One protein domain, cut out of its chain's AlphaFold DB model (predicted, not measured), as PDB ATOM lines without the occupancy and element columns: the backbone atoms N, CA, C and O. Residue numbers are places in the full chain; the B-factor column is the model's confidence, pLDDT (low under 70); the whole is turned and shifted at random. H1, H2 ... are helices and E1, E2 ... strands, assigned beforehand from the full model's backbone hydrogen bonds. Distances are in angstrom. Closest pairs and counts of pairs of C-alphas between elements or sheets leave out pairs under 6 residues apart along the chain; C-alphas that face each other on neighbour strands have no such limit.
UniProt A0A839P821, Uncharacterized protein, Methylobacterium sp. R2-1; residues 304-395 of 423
ATOM      1  N   HIS A 304     -32.453 -58.508   4.633       93.25
ATOM      2  CA  HIS A 304     -32.546 -59.826   4.010       93.25
ATOM      3  C   HIS A 304     -32.486 -59.676   2.499       93.25
ATOM      4  O   HIS A 304     -33.074 -58.747   1.948       93.25
ATOM      5  N   ASP A 305     -31.805 -60.603   1.830       88.62
ATOM      6  CA  ASP A 305     -31.873 -60.685   0.372       88.62
ATOM      7  C   ASP A 305     -33.325 -60.893  -0.097       88.62
ATOM      8  O   ASP A 305     -34.176 -61.412   0.635       88.62
ATOM      9  N   ALA A 306     -33.608 -60.539  -1.352       80.31
ATOM     10  CA  ALA A 306     -34.919 -60.777  -1.945       80.31
ATOM     11  C   ALA A 306     -35.301 -62.267  -1.853       80.31
ATOM     12  O   ALA A 306     -34.577 -63.157  -2.313       80.31
ATOM     13  N   SER A 307     -36.470 -62.542  -1.277       76.06
ATOM     14  CA  SER A 307     -37.010 -63.894  -1.144       76.06
ATOM     15  C   SER A 307     -37.287 -64.514  -2.517       76.06
ATOM     16  O   SER A 307     -38.054 -63.962  -3.309       76.06
ATOM     17  N   ARG A 308     -36.730 -65.699  -2.790       68.88
ATOM     18  CA  ARG A 308     -37.112 -66.532  -3.943       68.88
ATOM     19  C   ARG A 308     -38.044 -67.648  -3.474       68.88
ATOM     20  O   ARG A 308     -37.652 -68.480  -2.665       68.88
ATOM     21  N   GLY A 309     -39.274 -67.672  -3.991       71.31
ATOM     22  CA  GLY A 309     -40.214 -68.777  -3.759       71.31
ATOM     23  C   GLY A 309     -40.787 -68.871  -2.338       71.31
ATOM     24  O   GLY A 309     -41.022 -69.974  -1.859       71.31
ATOM     25  N   GLY A 310     -40.999 -67.741  -1.654       70.31
ATOM     26  CA  GLY A 310     -41.661 -67.704  -0.339       70.31
ATOM     27  C   GLY A 310     -40.777 -68.059   0.864       70.31
ATOM     28  O   GLY A 310     -41.256 -68.025   1.992       70.31
ATOM     29  N   MET A 311     -39.490 -68.361   0.655       72.81
ATOM     30  CA  MET A 311     -38.513 -68.479   1.743       72.81
ATOM     31  C   MET A 311     -37.904 -67.115   2.069       72.81
ATOM     32  O   MET A 311     -37.539 -66.367   1.159       72.81
ATOM     33  N   ARG A 312     -37.763 -66.809   3.368       75.62
ATOM     34  CA  ARG A 312     -37.037 -65.625   3.852       75.62
ATOM     35  C   ARG A 312     -35.619 -65.657   3.277       75.62
ATOM     36  O   ARG A 312     -34.944 -66.682   3.371       75.62
ATOM     37  N   GLY A 313     -35.207 -64.563   2.638       84.44
ATOM     38  CA  GLY A 313     -33.864 -64.445   2.078       84.44
ATOM     39  C   GLY A 313     -32.790 -64.534   3.156       84.44
ATOM     40  O   GLY A 313     -33.078 -64.459   4.353       84.44
ATOM     41  N   LYS A 314     -31.540 -64.716   2.731       91.56
ATOM     42  CA  LYS A 314     -30.399 -64.776   3.645       91.56
ATOM     43  C   LYS A 314     -30.291 -63.454   4.414       91.56
ATOM     44  O   LYS A 314     -30.371 -62.392   3.801       91.56
ATOM     45  N   GLU A 315     -30.119 -63.531   5.732       95.25
ATOM     46  CA  GLU A 315     -29.792 -62.361   6.556       95.25
ATOM     47  C   GLU A 315     -28.407 -61.830   6.171       95.25
ATOM     48  O   GLU A 315     -27.452 -62.599   6.011       95.25
ATOM     49  N   ARG A 316     -28.309 -60.513   6.015       96.31
ATOM     50  CA  ARG A 316     -27.099 -59.782   5.647       96.31
ATOM     51  C   ARG A 316     -26.938 -58.549   6.514       96.31
ATOM     52  O   ARG A 316     -27.906 -58.013   7.056       96.31
ATOM     53  N   HIS A 317     -25.692 -58.130   6.667       96.94
ATOM     54  CA  HIS A 317     -25.304 -57.041   7.553       96.94
ATOM     55  C   HIS A 317     -24.654 -55.947   6.715       96.94
ATOM     56  O   HIS A 317     -23.852 -56.236   5.828       96.94
ATOM     57  N   ALA A 318     -24.980 -54.690   6.987       97.06
ATOM     58  CA  ALA A 318     -24.303 -53.557   6.369       97.06
ATOM     59  C   ALA A 318     -23.984 -52.477   7.399       97.06
ATOM     60  O   ALA A 318     -24.679 -52.341   8.406       97.06
ATOM     61  N   ILE A 319     -22.940 -51.700   7.129       97.06
ATOM     62  CA  ILE A 319     -22.701 -50.416   7.787       97.06
ATOM     63  C   ILE A 319     -23.092 -49.336   6.788       97.06
ATOM     64  O   ILE A 319     -22.575 -49.302   5.670       97.06
ATOM     65  N   VAL A 320     -24.008 -48.465   7.193       96.94
ATOM     66  CA  VAL A 320     -24.510 -47.350   6.384       96.94
ATOM     67  C   VAL A 320     -24.339 -46.040   7.138       96.94
ATOM     68  O   VAL A 320     -24.212 -46.031   8.361       96.94
ATOM     69  N   ARG A 321     -24.357 -44.923   6.418       96.69
ATOM     70  CA  ARG A 321     -24.543 -43.596   7.013       96.69
ATOM     71  C   ARG A 321     -26.024 -43.349   7.276       96.69
ATOM     72  O   ARG A 321     -26.848 -43.670   6.422       96.69
ATOM     73  N   ALA A 322     -26.373 -42.802   8.438       96.75
ATOM     74  CA  ALA A 322     -27.763 -42.717   8.885       96.75
ATOM     75  C   ALA A 322     -28.640 -41.796   8.018       96.75
ATOM     76  O   ALA A 322     -29.849 -41.984   7.974       96.75
ATOM     77  N   GLY A 323     -28.076 -40.873   7.241       96.25
ATOM     78  CA  GLY A 323     -28.858 -40.092   6.275       96.25
ATOM     79  C   GLY A 323     -29.339 -40.900   5.059       96.25
ATOM     80  O   GLY A 323     -29.984 -40.345   4.172       96.25
ATOM     81  N   ILE A 324     -29.044 -42.208   4.991       96.12
ATOM     82  CA  ILE A 324     -29.530 -43.090   3.928       96.12
ATOM     83  C   ILE A 324     -31.060 -42.976   3.791       96.12
ATOM     84  O   ILE A 324     -31.778 -43.133   4.786       96.12
ATOM     85  N   PRO A 325     -31.586 -42.705   2.580       93.44
ATOM     86  CA  PRO A 325     -33.022 -42.645   2.368       93.44
ATOM     87  C   PRO A 325     -33.621 -44.038   2.544       93.44
ATOM     88  O   PRO A 325     -33.157 -45.012   1.944       93.44
ATOM     89  N   MET A 326     -34.672 -44.129   3.349       89.50
ATOM     90  CA  MET A 326     -35.416 -45.365   3.524       89.50
ATOM     91  C   MET A 326     -36.613 -45.411   2.568       89.50
ATOM     92  O   MET A 326     -37.206 -44.374   2.248       89.50
ATOM     93  N   PRO A 327     -37.011 -46.608   2.105       83.06
ATOM     94  CA  PRO A 327     -38.248 -46.752   1.352       83.06
ATOM     95  C   PRO A 327     -39.430 -46.304   2.213       83.06
ATOM     96  O   PRO A 327     -39.468 -46.557   3.421       83.06
ATOM     97  N   ALA A 328     -40.410 -45.643   1.590       67.38
ATOM     98  CA  ALA A 328     -41.639 -45.258   2.267       67.38
ATOM     99  C   ALA A 328     -42.321 -46.524   2.806       67.38
ATOM    100  O   ALA A 328     -42.834 -47.342   2.038       67.38
ATOM    101  N   MET A 329     -42.295 -46.716   4.126       57.84
ATOM    102  CA  MET A 329     -43.004 -47.825   4.748       57.84
ATOM    103  C   MET A 329     -44.499 -47.574   4.568       57.84
ATOM    104  O   MET A 329     -45.049 -46.606   5.094       57.84
ATOM    105  N   SER A 330     -45.167 -48.446   3.813       46.53
ATOM    106  CA  SER A 330     -46.625 -48.459   3.767       46.53
ATOM    107  C   SER A 330     -47.120 -48.905   5.141       46.53
ATOM    108  O   SER A 330     -47.112 -50.092   5.468       46.53
ATOM    109  N   LEU A 331     -47.471 -47.941   5.992       46.56
ATOM    110  CA  LEU A 331     -48.087 -48.225   7.278       46.56
ATOM    111  C   LEU A 331     -49.408 -48.963   7.037       46.56
ATOM    112  O   LEU A 331     -50.256 -48.541   6.250       46.56
ATOM    113  N   VAL A 332     -49.608 -50.031   7.804       44.75
ATOM    114  CA  VAL A 332     -50.814 -50.878   7.862       44.75
ATOM    115  C   VAL A 332     -52.091 -50.084   8.247       44.75
ATOM    116  O   VAL A 332     -53.181 -50.644   8.296       44.75
ATOM    117  N   SER A 333     -52.006 -48.767   8.472       44.44
ATOM    118  CA  SER A 333     -53.117 -47.879   8.850       44.44
ATOM    119  C   SER A 333     -53.753 -47.072   7.704       44.44
ATOM    120  O   SER A 333     -54.645 -46.267   7.961       44.44
ATOM    121  N   GLY A 334     -53.368 -47.282   6.439       42.53
ATOM    122  CA  GLY A 334     -54.104 -46.732   5.285       42.53
ATOM    123  C   GLY A 334     -53.826 -45.264   4.934       42.53
ATOM    124  O   GLY A 334     -54.420 -44.746   3.990       42.53
ATOM    125  N   THR A 335     -52.892 -44.601   5.617       43.28
ATOM    126  CA  THR A 335     -52.310 -43.322   5.178       43.28
ATOM    127  C   THR A 335     -50.889 -43.551   4.689       43.28
ATOM    128  O   THR A 335     -49.975 -43.778   5.479       43.28
ATOM    129  N   VAL A 336     -50.708 -43.493   3.369       41.47
ATOM    130  CA  VAL A 336     -49.393 -43.494   2.725       41.47
ATOM    131  C   VAL A 336     -48.727 -42.158   3.048       41.47
ATOM    132  O   VAL A 336     -49.141 -41.123   2.526       41.47
ATOM    133  N   SER A 337     -47.717 -42.160   3.919       45.44
ATOM    134  CA  SER A 337     -46.797 -41.025   3.992       45.44
ATOM    135  C   SER A 337     -45.983 -41.027   2.703       45.44
ATOM    136  O   SER A 337     -45.209 -41.946   2.448       45.44
ATOM    137  N   SER A 338     -46.204 -40.028   1.853       48.72
ATOM    138  CA  SER A 338     -45.502 -39.855   0.579       48.72
ATOM    139  C   SER A 338     -44.083 -39.298   0.737       48.72
ATOM    140  O   SER A 338     -43.427 -39.027  -0.265       48.72
ATOM    141  N   LEU A 339     -43.623 -39.067   1.970       53.94
ATOM    142  CA  LEU A 339     -42.308 -38.503   2.253       53.94
ATOM    143  C   LEU A 339     -41.329 -39.642   2.549       53.94
ATOM    144  O   LEU A 339     -41.501 -40.384   3.516       53.94
ATOM    145  N   GLN A 340     -40.321 -39.793   1.686       70.81
ATOM    146  CA  GLN A 340     -39.139 -40.592   2.000       70.81
ATOM    147  C   GLN A 340     -38.474 -39.974   3.233       70.81
ATOM    148  O   GLN A 340     -38.108 -38.803   3.190       70.81
ATOM    149  N   GLN A 341     -38.360 -40.748   4.312       88.38
ATOM    150  CA  GLN A 341     -37.605 -40.361   5.506       88.38
ATOM    151  C   GLN A 341     -36.207 -40.984   5.455       88.38
ATOM    152  O   GLN A 341     -36.026 -42.057   4.864       88.38
ATOM    153  N   THR A 342     -35.227 -40.362   6.096       94.19
ATOM    154  CA  THR A 342     -33.901 -40.963   6.295       94.19
ATOM    155  C   THR A 342     -33.897 -41.920   7.493       94.19
ATOM    156  O   THR A 342     -34.820 -41.935   8.318       94.19
ATOM    157  N   LEU A 343     -32.858 -42.753   7.615       95.19
ATOM    158  CA  LEU A 343     -32.680 -43.590   8.806       95.19
ATOM    159  C   LEU A 343     -32.435 -42.733  10.064       95.19
ATOM    160  O   LEU A 343     -32.977 -43.052  11.117       95.19
ATOM    161  N   SER A 344     -31.700 -41.625   9.970       95.25
ATOM    162  CA  SER A 344     -31.475 -40.676  11.068       95.25
ATOM    163  C   SER A 344     -32.793 -40.087  11.581       95.25
ATOM    164  O   SER A 344     -33.062 -40.160  12.779       95.25
ATOM    165  N   GLU A 345     -33.667 -39.608  10.692       94.12
ATOM    166  CA  GLU A 345     -35.006 -39.115  11.046       94.12
ATOM    167  C   GLU A 345     -35.840 -40.201  11.731       94.12
ATOM    168  O   GLU A 345     -36.507 -39.948  12.737       94.12
ATOM    169  N   HIS A 346     -35.784 -41.434  11.223       92.62
ATOM    170  CA  HIS A 346     -36.485 -42.556  11.834       92.62
ATOM    171  C   HIS A 346     -35.991 -42.865  13.247       92.62
ATOM    172  O   HIS A 346     -36.816 -43.056  14.142       92.62
ATOM    173  N   LEU A 347     -34.673 -42.896  13.455       93.81
ATOM    174  CA  LEU A 347     -34.071 -43.132  14.766       93.81
ATOM    175  C   LEU A 347     -34.441 -42.010  15.747       93.81
ATOM    176  O   LEU A 347     -34.887 -42.303  16.853       93.81
ATOM    177  N   ILE A 348     -34.381 -40.746  15.314       93.00
ATOM    178  CA  ILE A 348     -34.793 -39.577  16.111       93.00
ATOM    179  C   ILE A 348     -36.272 -39.674  16.509       93.00
ATOM    180  O   ILE A 348     -36.609 -39.506  17.682       93.00
ATOM    181  N   ASN A 349     -37.157 -40.009  15.565       91.44
ATOM    182  CA  ASN A 349     -38.593 -40.159  15.821       91.44
ATOM    183  C   ASN A 349     -38.908 -41.271  16.838       91.44
ATOM    184  O   ASN A 349     -39.944 -41.216  17.501       91.44
ATOM    185  N   HIS A 350     -38.018 -42.256  16.977       91.25
ATOM    186  CA  HIS A 350     -38.121 -43.342  17.955       91.25
ATOM    187  C   HIS A 350     -37.233 -43.133  19.187       91.25
ATOM    188  O   HIS A 350     -37.107 -44.048  19.996       91.25
ATOM    189  N   GLN A 351     -36.643 -41.943  19.347       94.75
ATOM    190  CA  GLN A 351     -35.782 -41.586  20.479       94.75
ATOM    191  C   GLN A 351     -34.581 -42.535  20.636       94.75
ATOM    192  O   GLN A 351     -34.176 -42.879  21.745       94.75
ATOM    193  N   ILE A 352     -34.013 -42.962  19.506       94.56
ATOM    194  CA  ILE A 352     -32.821 -43.804  19.442       94.56
ATOM    195  C   ILE A 352     -31.616 -42.930  19.091       94.56
ATOM    196  O   ILE A 352     -31.596 -42.253  18.063       94.56
ATOM    197  N   ILE A 353     -30.591 -42.980  19.935       93.44
ATOM    198  CA  ILE A 353     -29.327 -42.262  19.772       93.44
ATOM    199  C   ILE A 353     -28.297 -43.206  19.150       93.44
ATOM    200  O   ILE A 353     -28.116 -44.328  19.624       93.44
ATOM    201  N   VAL A 354     -27.593 -42.739  18.118       93.56
ATOM    202  CA  VAL A 354     -26.436 -43.440  17.543       93.56
ATOM    203  C   VAL A 354     -25.185 -43.056  18.329       93.56
ATOM    204  O   VAL A 354     -24.867 -41.877  18.476       93.56
ATOM    205  N   THR A 355     -24.469 -44.041  18.855       89.31
ATOM    206  CA  THR A 355     -23.202 -43.842  19.569       89.31
ATOM    207  C   THR A 355     -22.022 -43.753  18.592       89.31
ATOM    208  O   THR A 355     -22.128 -44.091  17.414       89.31
ATOM    209  N   GLN A 356     -20.848 -43.334  19.079       83.00
ATOM    210  CA  GLN A 356     -19.641 -43.205  18.246       83.00
ATOM    211  C   GLN A 356     -19.174 -44.526  17.610       83.00
ATOM    212  O   GLN A 356     -18.588 -44.512  16.531       83.00
ATOM    213  N   ASP A 357     -19.431 -45.661  18.263       84.56
ATOM    214  CA  ASP A 357     -19.107 -46.997  17.745       84.56
ATOM    215  C   ASP A 357     -20.187 -47.565  16.802       84.56
ATOM    216  O   ASP A 357     -20.058 -48.689  16.315       84.56
ATOM    217  N   GLY A 358     -21.238 -46.785  16.523       84.12
ATOM    218  CA  GLY A 358     -22.349 -47.148  15.648       84.12
ATOM    219  C   GLY A 358     -23.380 -48.085  16.274       84.12
ATOM    220  O   GLY A 358     -24.242 -48.604  15.557       84.12
ATOM    221  N   SER A 359     -23.301 -48.314  17.590       90.19
ATOM    222  CA  SER A 359     -24.389 -48.928  18.348       90.19
ATOM    223  C   SER A 359     -25.531 -47.931  18.592       90.19
ATOM    224  O   SER A 359     -25.440 -46.736  18.301       90.19
ATOM    225  N   LEU A 360     -26.669 -48.451  19.038       94.88
ATOM    226  CA  LEU A 360     -27.910 -47.701  19.188       94.88
ATOM    227  C   LEU A 360     -28.367 -47.766  20.640       94.88
ATOM    228  O   LEU A 360     -28.409 -48.853  21.213       94.88
ATOM    229  N   CYS A 361     -28.741 -46.631  21.216       94.81
ATOM    230  CA  CYS A 361     -29.246 -46.537  22.582       94.81
ATOM    231  C   CYS A 361     -30.638 -45.904  22.577       94.81
ATOM    232  O   CYS A 361     -30.800 -44.798  22.064       94.81
ATOM    233  N   SER A 362     -31.640 -46.596  23.114       93.25
ATOM    234  CA  SER A 362     -32.974 -46.023  23.328       93.25
ATOM    235  C   SER A 362     -33.033 -45.176  24.601       93.25
ATOM    236  O   SER A 362     -32.185 -45.282  25.488       93.25
ATOM    237  N   ASP A 363     -34.072 -44.352  24.708       91.56
ATOM    238  CA  ASP A 363     -34.389 -43.524  25.879       91.56
ATOM    239  C   ASP A 363     -34.499 -44.316  27.199       91.56
ATOM    240  O   ASP A 363     -34.121 -43.818  28.262       91.56
ATOM    241  N   ASP A 364     -34.951 -45.571  27.135       92.19
ATOM    242  CA  ASP A 364     -35.022 -46.503  28.265       92.19
ATOM    243  C   ASP A 364     -33.663 -47.120  28.665       92.19
ATOM    244  O   ASP A 364     -33.594 -47.928  29.597       92.19
ATOM    245  N   GLY A 365     -32.578 -46.740  27.981       91.44
ATOM    246  CA  GLY A 365     -31.210 -47.174  28.258       91.44
ATOM    247  C   GLY A 365     -30.846 -48.550  27.697       91.44
ATOM    248  O   GLY A 365     -29.793 -49.088  28.058       91.44
ATOM    249  N   LYS A 366     -31.682 -49.155  26.839       93.75
ATOM    250  CA  LYS A 366     -31.315 -50.390  26.133       93.75
ATOM    251  C   LYS A 366     -30.361 -50.104  24.982       93.75
ATOM    252  O   LYS A 366     -30.529 -49.151  24.227       93.75
ATOM    253  N   TYR A 367     -29.398 -51.006  24.820       94.31
ATOM    254  CA  TYR A 367     -28.405 -50.961  23.755       94.31
ATOM    255  C   TYR A 367     -28.698 -52.020  22.695       94.31
ATOM    256  O   TYR A 367     -28.956 -53.183  23.015       94.31
ATOM    257  N   TYR A 368     -28.588 -51.626  21.431       93.94
ATOM    258  CA  TYR A 368     -28.728 -52.492  20.271       93.94
ATOM    259  C   TYR A 368     -27.478 -52.383  19.401       93.94
ATOM    260  O   TYR A 368     -26.994 -51.293  19.107       93.94
ATOM    261  N   ALA A 369     -26.958 -53.527  18.958       92.38
ATOM    262  CA  ALA A 369     -25.784 -53.568  18.087       92.38
ATOM    263  C   ALA A 369     -26.101 -53.198  16.626       92.38
ATOM    264  O   ALA A 369     -25.179 -52.934  15.858       92.38
ATOM    265  N   ALA A 370     -27.378 -53.241  16.232       93.44
ATOM    266  CA  ALA A 370     -27.859 -52.940  14.888       93.44
ATOM    267  C   ALA A 370     -29.365 -52.631  14.901       93.44
ATOM    268  O   ALA A 370     -30.073 -53.065  15.814       93.44
ATOM    269  N   CYS A 371     -29.868 -51.964  13.859       93.31
ATOM    270  CA  CYS A 371     -31.305 -51.872  13.582       93.31
ATOM    271  C   CYS A 371     -31.712 -52.759  12.399       93.31
ATOM    272  O   CYS A 371     -30.932 -53.005  11.479       93.31
ATOM    273  N   ASN A 372     -32.959 -53.227  12.396       92.88
ATOM    274  CA  ASN A 372     -33.506 -53.932  11.240       92.88
ATOM    275  C   ASN A 372     -33.855 -52.926  10.139       92.88
ATOM    276  O   ASN A 372     -34.538 -51.936  10.393       92.88
ATOM    277  N   TRP A 373     -33.414 -53.201   8.918       92.94
ATOM    278  CA  TRP A 373     -33.874 -52.502   7.724       92.94
ATOM    279  C   TRP A 373     -35.345 -52.861   7.434       92.94
ATOM    280  O   TRP A 373     -35.754 -53.984   7.759       92.94
ATOM    281  N   PRO A 374     -36.155 -51.963   6.831       89.62
ATOM    282  CA  PRO A 374     -37.565 -52.237   6.558       89.62
ATOM    283  C   PRO A 374     -37.800 -53.555   5.805       89.62
ATOM    284  O   PRO A 374     -37.157 -53.842   4.790       89.62
ATOM    285  N   GLU A 375     -38.741 -54.362   6.304       85.00
ATOM    286  CA  GLU A 375     -39.062 -55.673   5.735       85.00
ATOM    287  C   GLU A 375     -39.490 -55.559   4.265       85.00
ATOM    288  O   GLU A 375     -40.230 -54.655   3.879       85.00
ATOM    289  N   GLY A 376     -39.008 -56.487   3.433       84.06
ATOM    290  CA  GLY A 376     -39.282 -56.489   1.994       84.06
ATOM    291  C   GLY A 376     -38.451 -55.494   1.181       84.06
ATOM    292  O   GLY A 376     -38.679 -55.377  -0.021       84.06
ATOM    293  N   SER A 377     -37.488 -54.812   1.804       88.81
ATOM    294  CA  SER A 377     -36.587 -53.865   1.146       88.81
ATOM    295  C   SER A 377     -35.127 -54.095   1.532       88.81
ATOM    296  O   SER A 377     -34.823 -54.832   2.476       88.81
ATOM    297  N   THR A 378     -34.216 -53.450   0.809       93.19
ATOM    298  CA  THR A 378     -32.780 -53.482   1.086       93.19
ATOM    299  C   THR A 378     -32.150 -52.091   0.952       93.19
ATOM    300  O   THR A 378     -32.657 -51.252   0.204       93.19
ATOM    301  N   PRO A 379     -30.994 -51.836   1.592       94.00
ATOM    302  CA  PRO A 379     -30.224 -50.609   1.363       94.00
ATOM    303  C   PRO A 379     -29.786 -50.402  -0.103       94.00
ATOM    304  O   PRO A 379     -29.340 -49.318  -0.466       94.00
ATOM    305  N   PHE A 380     -29.893 -51.427  -0.958       93.81
ATOM    306  CA  PHE A 380     -29.462 -51.400  -2.360       93.81
ATOM    307  C   PHE A 380     -30.575 -51.033  -3.343       93.81
ATOM    308  O   PHE A 380     -30.313 -50.959  -4.551       93.81
ATOM    309  N   ASP A 381     -31.803 -50.843  -2.860       89.06
ATOM    310  CA  ASP A 381     -32.986 -50.745  -3.715       89.06
ATOM    311  C   ASP A 381     -32.939 -49.527  -4.645       89.06
ATOM    312  O   ASP A 381     -33.352 -49.624  -5.800       89.06
ATOM    313  N   THR A 382     -32.367 -48.405  -4.190       88.81
ATOM    314  CA  THR A 382     -32.224 -47.184  -4.998       88.81
ATOM    315  C   THR A 382     -30.766 -46.864  -5.305       88.81
ATOM    316  O   THR A 382     -29.846 -47.275  -4.594       88.81
ATOM    317  N   HIS A 383     -30.536 -46.130  -6.396       87.25
ATOM    318  CA  HIS A 383     -29.195 -45.673  -6.758       87.25
ATOM    319  C   HIS A 383     -28.641 -44.709  -5.700       87.25
ATOM    320  O   HIS A 383     -27.471 -44.782  -5.332       87.25
ATOM    321  N   GLU A 384     -29.510 -43.855  -5.167       88.81
ATOM    322  CA  GLU A 384     -29.203 -42.867  -4.143       88.81
ATOM    323  C   GLU A 384     -28.777 -43.544  -2.841       88.81
ATOM    324  O   GLU A 384     -27.746 -43.176  -2.288       88.81
ATOM    325  N   ALA A 385     -29.510 -44.568  -2.382       93.19
ATOM    326  CA  ALA A 385     -29.221 -45.271  -1.132       93.19
ATOM    327  C   ALA A 385     -27.863 -45.986  -1.159       93.19
ATOM    328  O   ALA A 385     -27.135 -45.963  -0.167       93.19
ATOM    329  N   ARG A 386     -27.456 -46.528  -2.316       95.19
ATOM    330  CA  ARG A 386     -26.151 -47.198  -2.478       95.19
ATOM    331  C   ARG A 386     -24.974 -46.291  -2.127       95.19
ATOM    332  O   ARG A 386     -23.975 -46.783  -1.615       95.19
ATOM    333  N   ASN A 387     -25.090 -44.982  -2.346       94.94
ATOM    334  CA  ASN A 387     -24.028 -44.028  -2.020       94.94
ATOM    335  C   ASN A 387     -23.788 -43.875  -0.509       94.94
ATOM    336  O   ASN A 387     -22.729 -43.388  -0.120       94.94
ATOM    337  N   TRP A 388     -24.732 -44.306   0.333       97.19
ATOM    338  CA  TRP A 388     -24.648 -44.230   1.794       97.19
ATOM    339  C   TRP A 388     -24.119 -45.514   2.444       97.19
ATOM    340  O   TRP A 388     -23.926 -45.547   3.659       97.19
ATOM    341  N   ILE A 389     -23.899 -46.576   1.667       97.31
ATOM    342  CA  ILE A 389     -23.385 -47.852   2.168       97.31
ATOM    343  C   ILE A 389     -21.854 -47.783   2.251       97.31
ATOM    344  O   ILE A 389     -21.185 -47.395   1.290       97.31
ATOM    345  N   ILE A 390     -21.307 -48.184   3.399       95.44
ATOM    346  CA  ILE A 390     -19.868 -48.187   3.702       95.44
ATOM    347  C   ILE A 390     -19.309 -49.608   3.653       95.44
ATOM    348  O   ILE A 390     -18.238 -49.837   3.100       95.44
ATOM    349  N   GLU A 391     -20.026 -50.563   4.241       96.38
ATOM    350  CA  GLU A 391     -19.585 -51.951   4.387       96.38
ATOM    351  C   GLU A 391     -20.768 -52.898   4.197       96.38
ATOM    352  O   GLU A 391     -21.894 -52.570   4.577       96.38
ATOM    353  N   VAL A 392     -20.512 -54.081   3.644       96.94
ATOM    354  CA  VAL A 392     -21.487 -55.163   3.519       96.94
ATOM    355  C   VAL A 392     -20.813 -56.484   3.881       96.94
ATOM    356  O   VAL A 392     -19.806 -56.865   3.284       96.94
ATOM    357  N   ASP A 393     -21.381 -57.192   4.855       96.25
ATOM    358  CA  ASP A 393     -20.882 -58.461   5.393       96.25
ATOM    359  C   ASP A 393     -19.369 -58.449   5.703       96.25
ATOM    360  O   ASP A 393     -18.645 -59.373   5.324       96.25
ATOM    361  N   GLY A 394     -18.866 -57.397   6.357       93.31
ATOM    362  CA  GLY A 394     -17.448 -57.293   6.726       93.31
ATOM    363  C   GLY A 394     -16.531 -56.723   5.643       93.31
ATOM    364  O   GLY A 394     -15.338 -56.578   5.890       93.31
ATOM    365  N   ASN A 395     -17.045 -56.422   4.446       94.62
ATOM    366  CA  ASN A 395     -16.243 -55.934   3.323       94.62
ATOM    367  C   ASN A 395     -16.615 -54.498   2.963       94.62
ATOM    368  O   ASN A 395     -17.799 -54.189   2.821       94.62
TER     369      ASN A 395
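AT A GLANCE: This is residues 304 to 395 of the 423 residues of an uncharacterized protein of Methylobacterium sp. R2-1 (UniProt A0A839P821). Little regular structure is present: long loops join two small two-stranded sheets, E1 with E4 and the hairpin E2 and E3, with short H1 beside E2 and H2 just before E4. The printed part has 92 residues, only 28 in named elements, in the order E1 H1 E2 E3 H2 E4; both sheets are antiparallel and the class is mixed. It is compact, radius of gyration of the C-alphas 14.0 A, spanning 39 by 38 by 25 A.

IN THESE COORDINATES: E1, residues 315 to 321, begins at C-alpha (-29.792, -62.361, 6.556) and measures 19.5 A. H1 is residues 343 to 349, 9.8 A; E2 352 to 354; E3 360 to 362; H2 383 to 386. E4, 389 to 392, ends at C-alpha (-21.487, -55.163, 3.519).

HOW THE PARTS SIT: E1 and E4 are antiparallel at 154 degrees; N 319 and O 391 are 2.9 A apart. E2 and E3 form a hairpin at 152 degrees, N 353 to O 361 2.8 A. Residues 360 to 361 of E3 also pair antiparallel with 367 to 368. The closest C-alphas of H1 and E2, Leu 347 and Ile 353, are 7.0 A apart. E1 and E2 are apart. In H1 every O i to N i+4 pair is within hydrogen-bond range; H2 is too short for one.

THE WHOLE: C-alphas 309 and 365 are farthest apart, 39.7 A. The printed part has no cut. The links E1 to H1 and E3 to H2 are long. pLDDT is under 70 at residue 308 and residues 328 to 339.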